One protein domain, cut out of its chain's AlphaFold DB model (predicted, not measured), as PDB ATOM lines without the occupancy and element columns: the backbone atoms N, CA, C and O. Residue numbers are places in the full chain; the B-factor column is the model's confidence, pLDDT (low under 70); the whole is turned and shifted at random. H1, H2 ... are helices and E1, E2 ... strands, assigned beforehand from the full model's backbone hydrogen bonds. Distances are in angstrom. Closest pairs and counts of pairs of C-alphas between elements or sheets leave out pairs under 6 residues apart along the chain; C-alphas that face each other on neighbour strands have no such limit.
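This is residues 175 to 238 of the 354 residues of an uncharacterized protein of Arundo donax (UniProt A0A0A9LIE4). A tiny sheet of two parallel strands, E1 and E2, forms the waist of an open, elongated frame, with H2 and H3 side by side toward one end and H1 by itself toward the other. Residues 176 to 177 pair with E2 and widen the waist, and loops join it to H1. The printed part has 64 residues, with three named helices and two named strands in the order H1, E1, H2, H3, E2, and its class is mostly helix. It is only just loose, close to compact, with a radius of gyration of the C-alphas of 12.9 A. The C-alphas span 37 by 22 by 12 A, only just elongated.

E1 is residues 203 to 205, with C-alpha 203 at (166.932, 198.365, 154.707), and E2 is residues 235 to 237, ending with C-alpha 237 at (163.342, 192.651, 153.028). H2 is residues 206 to 215 and measures 14.4 A from first to last C-alpha. H3 is residues 219 to 231 and measures 18.0 A. H1 is residues 184 to 197, the longest helix by residues, 19.8 A long, with C-alpha 184 at (173.888, 186.290, 148.950).

E1 and E2 are parallel neighbours with 33 degrees between their directions. C-alphas 204 and 236 face each other at 4.9 A, and N 204 and O 235 are within hydrogen-bond range at 2.9 A, as are N 237 and O 204 at 2.8 A. Residues 176 to 177 pair with residues 236 to 237 of E2, parallel. E1, H2, H3 and E2 make a strand-helix-strand unit, two parallel neighbour strands with helices between them in the chain, and its crossover is right-handed. The closest C-alphas of H2 and E2 are those of Ser 206 and Val 237, 5.9 A apart. H2 and H3 are close but not clearly touching, their closest C-alphas being those of Glu 213 and Trp 222 at 6.7 A. Their lines stand at a shallow tilt of 27 degrees, and they run opposite ways. The closest C-alphas of H3 and E2 are those of Val 229 and Phe 235, 7.9 A apart. H1 is apart from H2, H3 and E2, and E1 is apart from H3. In H1, H2 and H3 every O i to N i+4 pair is within hydrogen-bond range.

The two C-alphas farthest apart are those of Leu 195 and Asp 217, at 37.9 A. The first and last printed C-alphas, Leu 175 and Glu 238, are 10.7 A apart. The printed part has no cut, and the links H1 to E1, E1 to H2, H2 to H3 and H3 to E2 are tight. The mean pLDDT of the printed part is 86.3, and no printed residue is under 70.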
ATOM      1  N   LEU A 175     161.734 197.896 145.192       94.31
ATOM      2  CA  LEU A 175     162.124 198.111 146.588       94.31
ATOM      3  C   LEU A 175     161.915 196.867 147.449       94.31
ATOM      4  O   LEU A 175     162.300 196.880 148.604       94.31
ATOM      5  N   LEU A 176     161.318 195.804 146.911       94.44
ATOM      6  CA  LEU A 176     161.046 194.576 147.649       94.44
ATOM      7  C   LEU A 176     162.131 193.528 147.389       94.44
ATOM      8  O   LEU A 176     162.420 193.211 146.233       94.44
ATOM      9  N   LEU A 177     162.687 192.969 148.459       91.38
ATOM     10  CA  LEU A 177     163.666 191.892 148.434       91.38
ATOM     11  C   LEU A 177     163.031 190.639 149.055       91.38
ATOM     12  O   LEU A 177     162.776 190.619 150.254       91.38
ATOM     13  N   PRO A 178     162.767 189.581 148.269       85.00
ATOM     14  CA  PRO A 178     162.019 188.408 148.736       85.00
ATOM     15  C   PRO A 178     162.841 187.459 149.626       85.00
ATOM     16  O   PRO A 178     162.335 186.431 150.065       85.00
ATOM     17  N   LYS A 179     164.129 187.746 149.818       85.38
ATOM     18  CA  LYS A 179     165.070 186.957 150.617       85.38
ATOM     19  C   LYS A 179     165.500 187.770 151.827       85.38
ATOM     20  O   LYS A 179     165.480 188.992 151.751       85.38
ATOM     21  N   ASP A 180     165.937 187.094 152.886       80.94
ATOM     22  CA  ASP A 180     166.466 187.736 154.089       80.94
ATOM     23  C   ASP A 180     167.699 188.624 153.803       80.94
ATOM     24  O   ASP A 180     168.311 188.577 152.726       80.94
ATOM     25  N   ILE A 181     168.083 189.457 154.777       81.88
ATOM     26  CA  ILE A 181     169.220 190.379 154.612       81.88
ATOM     27  C   ILE A 181     170.571 189.654 154.508       81.88
ATOM     28  O   ILE A 181     171.544 190.185 153.963       81.88
ATOM     29  N   SER A 182     170.650 188.433 155.031       82.75
ATOM     30  CA  SER A 182     171.860 187.623 155.025       82.75
ATOM     31  C   SER A 182     172.061 186.861 153.709       82.75
ATOM     32  O   SER A 182     173.188 186.416 153.464       82.75
ATOM     33  N   ASP A 183     171.034 186.764 152.859       87.19
ATOM     34  CA  ASP A 183     171.058 186.056 151.579       87.19
ATOM     35  C   ASP A 183     172.114 186.659 150.626       87.19
ATOM     36  O   ASP A 183     172.266 187.887 150.537       87.19
ATOM     37  N   PRO A 184     172.863 185.821 149.881       89.50
ATOM     38  CA  PRO A 184     173.888 186.290 148.950       89.50
ATOM     39  C   PRO A 184     173.393 187.314 147.923       89.50
ATOM     40  O   PRO A 184     174.159 188.196 147.535       89.50
ATOM     41  N   SER A 185     172.130 187.231 147.492       87.12
ATOM     42  CA  SER A 185     171.548 188.179 146.536       87.12
ATOM     43  C   SER A 185     171.355 189.571 147.145       87.12
ATOM     44  O   SER A 185     171.714 190.568 146.514       87.12
ATOM     45  N   THR A 186     170.887 189.647 148.393       86.62
ATOM     46  CA  THR A 186     170.753 190.903 149.142       86.62
ATOM     47  C   THR A 186     172.121 191.526 149.414       86.62
ATOM     48  O   THR A 186     172.305 192.728 149.213       86.62
ATOM     49  N   ARG A 187     173.119 190.710 149.787       85.81
ATOM     50  CA  ARG A 187     174.508 191.174 149.965       85.81
ATOM     51  C   ARG A 187     175.099 191.725 148.672       85.81
ATOM     52  O   ARG A 187     175.653 192.817 148.682       85.81
ATOM     53  N   PHE A 188     174.932 191.006 147.564       89.12
ATOM     54  CA  PHE A 188     175.390 191.469 146.257       89.12
ATOM     55  C   PHE A 188     174.767 192.822 145.898       89.12
ATOM     56  O   PHE A 188     175.483 193.736 145.493       89.12
ATOM     57  N   LEU A 189     173.456 192.982 146.094       87.88
ATOM     58  CA  LEU A 189     172.767 194.247 145.839       87.88
ATOM     59  C   LEU A 189     173.302 195.381 146.719       87.88
ATOM     60  O   LEU A 189     173.543 196.471 146.206       87.88
ATOM     61  N   ARG A 190     173.529 195.131 148.012       86.25
ATOM     62  CA  ARG A 190     174.130 196.110 148.929       86.25
ATOM     63  C   ARG A 190     175.497 196.577 148.425       86.25
ATOM     64  O   ARG A 190     175.744 197.779 148.364       86.25
ATOM     65  N   ASP A 191     176.350 195.637 148.032       87.62
ATOM     66  CA  ASP A 191     177.706 195.938 147.576       87.62
ATOM     67  C   ASP A 191     177.675 196.720 146.247       87.62
ATOM     68  O   ASP A 191     178.359 197.733 146.102       87.62
ATOM     69  N   GLN A 192     176.818 196.327 145.296       90.44
ATOM     70  CA  GLN A 192     176.630 197.064 144.037       90.44
ATOM     71  C   GLN A 192     176.043 198.463 144.252       90.44
ATOM     72  O   GLN A 192     176.448 199.418 143.584       90.44
ATOM     73  N   TYR A 193     175.101 198.604 145.188       89.00
ATOM     74  CA  TYR A 193     174.514 199.894 145.526       89.00
ATOM     75  C   TYR A 193     175.573 200.845 146.079       89.00
ATOM     76  O   TYR A 193     175.646 201.988 145.623       89.00
ATOM     77  N   PHE A 194     176.426 200.367 146.990       89.75
ATOM     78  CA  PHE A 194     177.532 201.150 147.533       89.75
ATOM     79  C   PHE A 194     178.509 201.580 146.436       89.75
ATOM     80  O   PHE A 194     178.786 202.768 146.305       89.75
ATOM     81  N   LEU A 195     178.953 200.650 145.586       91.62
ATOM     82  CA  LEU A 195     179.872 200.959 144.483       91.62
ATOM     83  C   LEU A 195     179.309 201.997 143.501       91.62
ATOM     84  O   LEU A 195     180.067 202.769 142.920       91.62
ATOM     85  N   THR A 196     177.990 202.013 143.309       90.69
ATOM     86  CA  THR A 196     177.327 202.924 142.365       90.69
ATOM     87  C   THR A 196     177.041 204.298 142.974       90.69
ATOM     88  O   THR A 196     177.095 205.302 142.266       90.69
ATOM     89  N   ASN A 197     176.704 204.357 144.265       86.62
ATOM     90  CA  ASN A 197     176.165 205.563 144.904       86.62
ATOM     91  C   ASN A 197     177.090 206.183 145.961       86.62
ATOM     92  O   ASN A 197     176.751 207.242 146.489       86.62
ATOM     93  N   ASP A 198     178.202 205.520 146.292       88.94
ATOM     94  CA  ASP A 198     179.125 205.876 147.382       88.94
ATOM     95  C   ASP A 198     178.405 206.061 148.734       88.94
ATOM     96  O   ASP A 198     178.722 206.929 149.548       88.94
ATOM     97  N   LYS A 199     177.335 205.281 148.939       85.62
ATOM     98  CA  LYS A 199     176.454 205.329 150.112       85.62
ATOM     99  C   LYS A 199     175.917 203.948 150.430       85.62
ATOM    100  O   LYS A 199     175.607 203.174 149.525       85.62
ATOM    101  N   GLU A 200     175.760 203.659 151.716       84.50
ATOM    102  CA  GLU A 200     175.118 202.425 152.158       84.50
ATOM    103  C   GLU A 200     173.636 202.409 151.759       84.50
ATOM    104  O   GLU A 200     172.938 203.424 151.814       84.50
ATOM    105  N   ALA A 201     173.162 201.240 151.332       86.06
ATOM    106  CA  ALA A 201     171.743 201.011 151.121       86.06
ATOM    107  C   ALA A 201     171.023 200.943 152.475       86.06
ATOM    108  O   ALA A 201     171.526 200.347 153.428       86.06
ATOM    109  N   HIS A 202     169.830 201.527 152.542       87.31
ATOM    110  CA  HIS A 202     168.972 201.439 153.717       87.31
ATOM    111  C   HIS A 202     168.009 200.265 153.572       87.31
ATOM    112  O   HIS A 202     167.450 200.059 152.493       87.31
ATOM    113  N   PHE A 203     167.794 199.539 154.667       87.31
ATOM    114  CA  PHE A 203     166.932 198.365 154.707       87.31
ATOM    115  C   PHE A 203     165.922 198.464 155.848       87.31
ATOM    116  O   PHE A 203     166.224 199.029 156.898       87.31
ATOM    117  N   LEU A 204     164.747 197.888 155.622       88.19
ATOM    118  CA  LEU A 204     163.721 197.596 156.619       88.19
ATOM    119  C   LEU A 204     163.212 196.177 156.390       88.19
ATOM    120  O   LEU A 204     163.212 195.702 155.252       88.19
ATOM    121  N   SER A 205     162.743 195.506 157.430       88.38
ATOM    122  CA  SER A 205     161.999 194.262 157.279       88.38
ATOM    123  C   SER A 205     160.518 194.535 156.986       88.38
ATOM    124  O   SER A 205     159.970 195.593 157.315       88.38
ATOM    125  N   SER A 206     159.843 193.574 156.356       90.25
ATOM    126  CA  SER A 206     158.389 193.605 156.172       90.25
ATOM    127  C   SER A 206     157.660 193.711 157.507       90.25
ATOM    128  O   SER A 206     156.650 194.412 157.595       90.25
ATOM    129  N   TYR A 207     158.183 193.067 158.553       85.38
ATOM    130  CA  TYR A 207     157.639 193.172 159.903       85.38
ATOM    131  C   TYR A 207     157.716 194.602 160.445       85.38
ATOM    132  O   TYR A 207     156.682 195.157 160.820       85.38
ATOM    133  N   GLU A 208     158.892 195.233 160.396       83.75
ATOM    134  CA  GLU A 208     159.092 196.615 160.853       83.75
ATOM    135  C   GLU A 208     158.160 197.583 160.127       83.75
ATOM    136  O   GLU A 208     157.413 198.331 160.760       83.75
ATOM    137  N   LEU A 209     158.135 197.524 158.793       87.06
ATOM    138  CA  LEU A 209     157.303 198.416 157.991       87.06
ATOM    139  C   LEU A 209     155.814 198.293 158.351       87.06
ATOM    140  O   LEU A 209     155.107 199.298 158.447       87.06
ATOM    141  N   THR A 210     155.348 197.065 158.584       87.94
ATOM    142  CA  THR A 210     153.939 196.799 158.896       87.94
ATOM    143  C   THR A 210     153.573 197.207 160.318       87.94
ATOM    144  O   THR A 210     152.483 197.727 160.544       87.94
ATOM    145  N   ILE A 211     154.479 197.043 161.283       81.44
ATOM    146  CA  ILE A 211     154.264 197.568 162.635       81.44
ATOM    147  C   ILE A 211     154.165 199.095 162.609       81.44
ATOM    148  O   ILE A 211     153.307 199.660 163.284       81.44
ATOM    149  N   HIS A 212     154.999 199.777 161.821       80.19
ATOM    150  CA  HIS A 212     154.927 201.235 161.715       80.19
ATOM    151  C   HIS A 212     153.603 201.717 161.115       80.19
ATOM    152  O   HIS A 212     153.049 202.690 161.615       80.19
ATOM    153  N   GLU A 213     153.026 200.997 160.152       85.00
ATOM    154  CA  GLU A 213     151.667 201.282 159.652       85.00
ATOM    155  C   GLU A 213     150.584 201.162 160.728       85.00
ATOM    156  O   GLU A 213     149.572 201.849 160.662       85.00
ATOM    157  N   LYS A 214     150.790 200.313 161.739       79.69
ATOM    158  CA  LYS A 214     149.872 200.167 162.880       79.69
ATOM    159  C   LYS A 214     150.068 201.192 163.985       79.69
ATOM    160  O   LYS A 214     149.166 201.389 164.803       79.69
ATOM    161  N   ARG A 215     151.268 201.757 164.068       73.50
ATOM    162  CA  ARG A 215     151.646 202.735 165.091       73.50
ATOM    163  C   ARG A 215     151.397 204.165 164.645       73.50
ATOM    164  O   ARG A 215     151.158 205.014 165.491       73.50
ATOM    165  N   ILE A 216     151.482 204.427 163.347       74.31
ATOM    166  CA  ILE A 216     151.199 205.739 162.781       74.31
ATOM    167  C   ILE A 216     149.690 205.830 162.552       74.31
ATOM    168  O   ILE A 216     149.173 205.338 161.552       74.31
ATOM    169  N   ASP A 217     148.992 206.439 163.507       70.19
ATOM    170  CA  ASP A 217     147.537 206.593 163.438       70.19
ATOM    171  C   ASP A 217     147.108 207.753 162.510       70.19
ATOM    172  O   ASP A 217     145.975 207.756 162.027       70.19
ATOM    173  N   ASP A 218     148.002 208.710 162.208       75.75
ATOM    174  CA  ASP A 218     147.770 209.798 161.242       75.75
ATOM    175  C   ASP A 218     148.053 209.338 159.792       75.75
ATOM    176  O   ASP A 218     149.212 209.099 159.432       75.75
ATOM    177  N   PRO A 219     147.034 209.271 158.909       79.19
ATOM    178  CA  PRO A 219     147.230 208.906 157.508       79.19
ATOM    179  C   PRO A 219     148.209 209.822 156.754       79.19
ATOM    180  O   PRO A 219     148.949 209.346 155.893       79.19
ATOM    181  N   GLU A 220     148.259 211.121 157.071       81.44
ATOM    182  CA  GLU A 220     149.184 212.057 156.416       81.44
ATOM    183  C   GLU A 220     150.637 211.820 156.854       81.44
ATOM    184  O   GLU A 220     151.584 212.037 156.089       81.44
ATOM    185  N   GLU A 221     150.847 211.390 158.097       75.12
ATOM    186  CA  GLU A 221     152.154 210.962 158.590       75.12
ATOM    187  C   GLU A 221     152.595 209.654 157.927       75.12
ATOM    188  O   GLU A 221     153.738 209.558 157.467       75.12
ATOM    189  N   TRP A 222     151.680 208.693 157.777       84.25
ATOM    190  CA  TRP A 222     151.955 207.440 157.074       84.25
ATOM    191  C   TRP A 222     152.354 207.683 155.615       84.25
ATOM    192  O   TRP A 222     153.372 207.164 155.147       84.25
ATOM    193  N   ASP A 223     151.619 208.542 154.907       87.12
ATOM    194  CA  ASP A 223     151.931 208.903 153.523       87.12
ATOM    195  C   ASP A 223     153.300 209.583 153.408       87.12
ATOM    196  O   ASP A 223     154.082 209.284 152.498       87.12
ATOM    197  N   ARG A 224     153.644 210.480 154.340       83.56
ATOM    198  CA  ARG A 224     154.976 211.108 154.392       83.56
ATOM    199  C   ARG A 224     156.078 210.075 154.619       83.56
ATOM    200  O   ARG A 224     157.097 210.118 153.921       83.56
ATOM    201  N   PHE A 225     155.875 209.143 155.542       85.56
ATOM    202  CA  PHE A 225     156.818 208.064 155.815       85.56
ATOM    203  C   PHE A 225     157.007 207.150 154.594       85.56
ATOM    204  O   PHE A 225     158.139 206.926 154.160       85.56
ATOM    205  N   MET A 226     155.927 206.705 153.952       90.62
ATOM    206  CA  MET A 226     156.010 205.872 152.746       90.62
ATOM    207  C   MET A 226     156.657 206.605 151.567       90.62
ATOM    208  O   MET A 226     157.464 206.024 150.835       90.62
ATOM    209  N   ASN A 227     156.384 207.900 151.401       90.00
ATOM    210  CA  ASN A 227     157.074 208.726 150.410       90.00
ATOM    211  C   ASN A 227     158.576 208.831 150.701       90.00
ATOM    212  O   ASN A 227     159.381 208.827 149.766       90.00
ATOM    213  N   MET A 228     158.983 208.879 151.970       88.00
ATOM    214  CA  MET A 228     160.394 208.818 152.352       88.00
ATOM    215  C   MET A 228     161.013 207.459 151.997       88.00
ATOM    216  O   MET A 228     162.071 207.443 151.368       88.00
ATOM    217  N   VAL A 229     160.361 206.345 152.345       90.00
ATOM    218  CA  VAL A 229     160.807 204.979 151.994       90.00
ATOM    219  C   VAL A 229     161.058 204.877 150.487       90.00
ATOM    220  O   VAL A 229     162.122 204.433 150.054       90.00
ATOM    221  N   ILE A 230     160.124 205.382 149.679       91.88
ATOM    222  CA  ILE A 230     160.218 205.352 148.217       91.88
ATOM    223  C   ILE A 230     161.317 206.287 147.695       91.88
ATOM    224  O   ILE A 230     162.172 205.862 146.917       91.88
ATOM    225  N   SER A 231     161.304 207.558 148.099       89.56
ATOM    226  CA  SER A 231     162.219 208.583 147.573       89.56
ATOM    227  C   SER A 231     163.674 208.336 147.964       89.56
ATOM    228  O   SER A 231     164.572 208.578 147.157       89.56
ATOM    229  N   ARG A 232     163.915 207.802 149.165       87.25
ATOM    230  CA  ARG A 232     165.253 207.428 149.645       87.25
ATOM    231  C   ARG A 232     165.686 206.028 149.212       87.25
ATOM    232  O   ARG A 232     166.772 205.606 149.594       87.25
ATOM    233  N   ARG A 233     164.867 205.327 148.419       90.69
ATOM    234  CA  ARG A 233     165.108 203.951 147.962       90.69
ATOM    235  C   ARG A 233     165.452 202.993 149.108       90.69
ATOM    236  O   ARG A 233     166.403 202.223 149.010       90.69
ATOM    237  N   VAL A 234     164.682 203.049 150.190       91.19
ATOM    238  CA  VAL A 234     164.808 202.092 151.292       91.19
ATOM    239  C   VAL A 234     164.285 200.739 150.811       91.19
ATOM    240  O   VAL A 234     163.145 200.638 150.353       91.19
ATOM    241  N   PHE A 235     165.128 199.711 150.872       91.94
ATOM    242  CA  PHE A 235     164.770 198.355 150.473       91.94
ATOM    243  C   PHE A 235     164.033 197.642 151.604       91.94
ATOM    244  O   PHE A 235     164.437 197.702 152.762       91.94
ATOM    245  N   VAL A 236     162.960 196.942 151.263       93.12
ATOM    246  CA  VAL A 236     162.135 196.178 152.193       93.12
ATOM    247  C   VAL A 236     162.407 194.700 151.977       93.12
ATOM    248  O   VAL A 236     162.110 194.154 150.917       93.12
ATOM    249  N   VAL A 237     163.006 194.073 152.976       91.81
ATOM    250  CA  VAL A 237     163.342 192.651 153.028       91.81
ATOM    251  C   VAL A 237     162.121 191.896 153.542       91.81
ATOM    252  O   VAL A 237     161.590 192.262 154.588       91.81
ATOM    253  N   GLU A 238     161.682 190.840 152.854       89.88
ATOM    254  CA  GLU A 238     160.602 189.949 153.320       89.88
ATOM    255  C   GLU A 238     161.069 189.050 154.482       89.88
ATOM    256  O   GLU A 238     161.046 187.824 154.406       89.88
TER     257      GLU A 238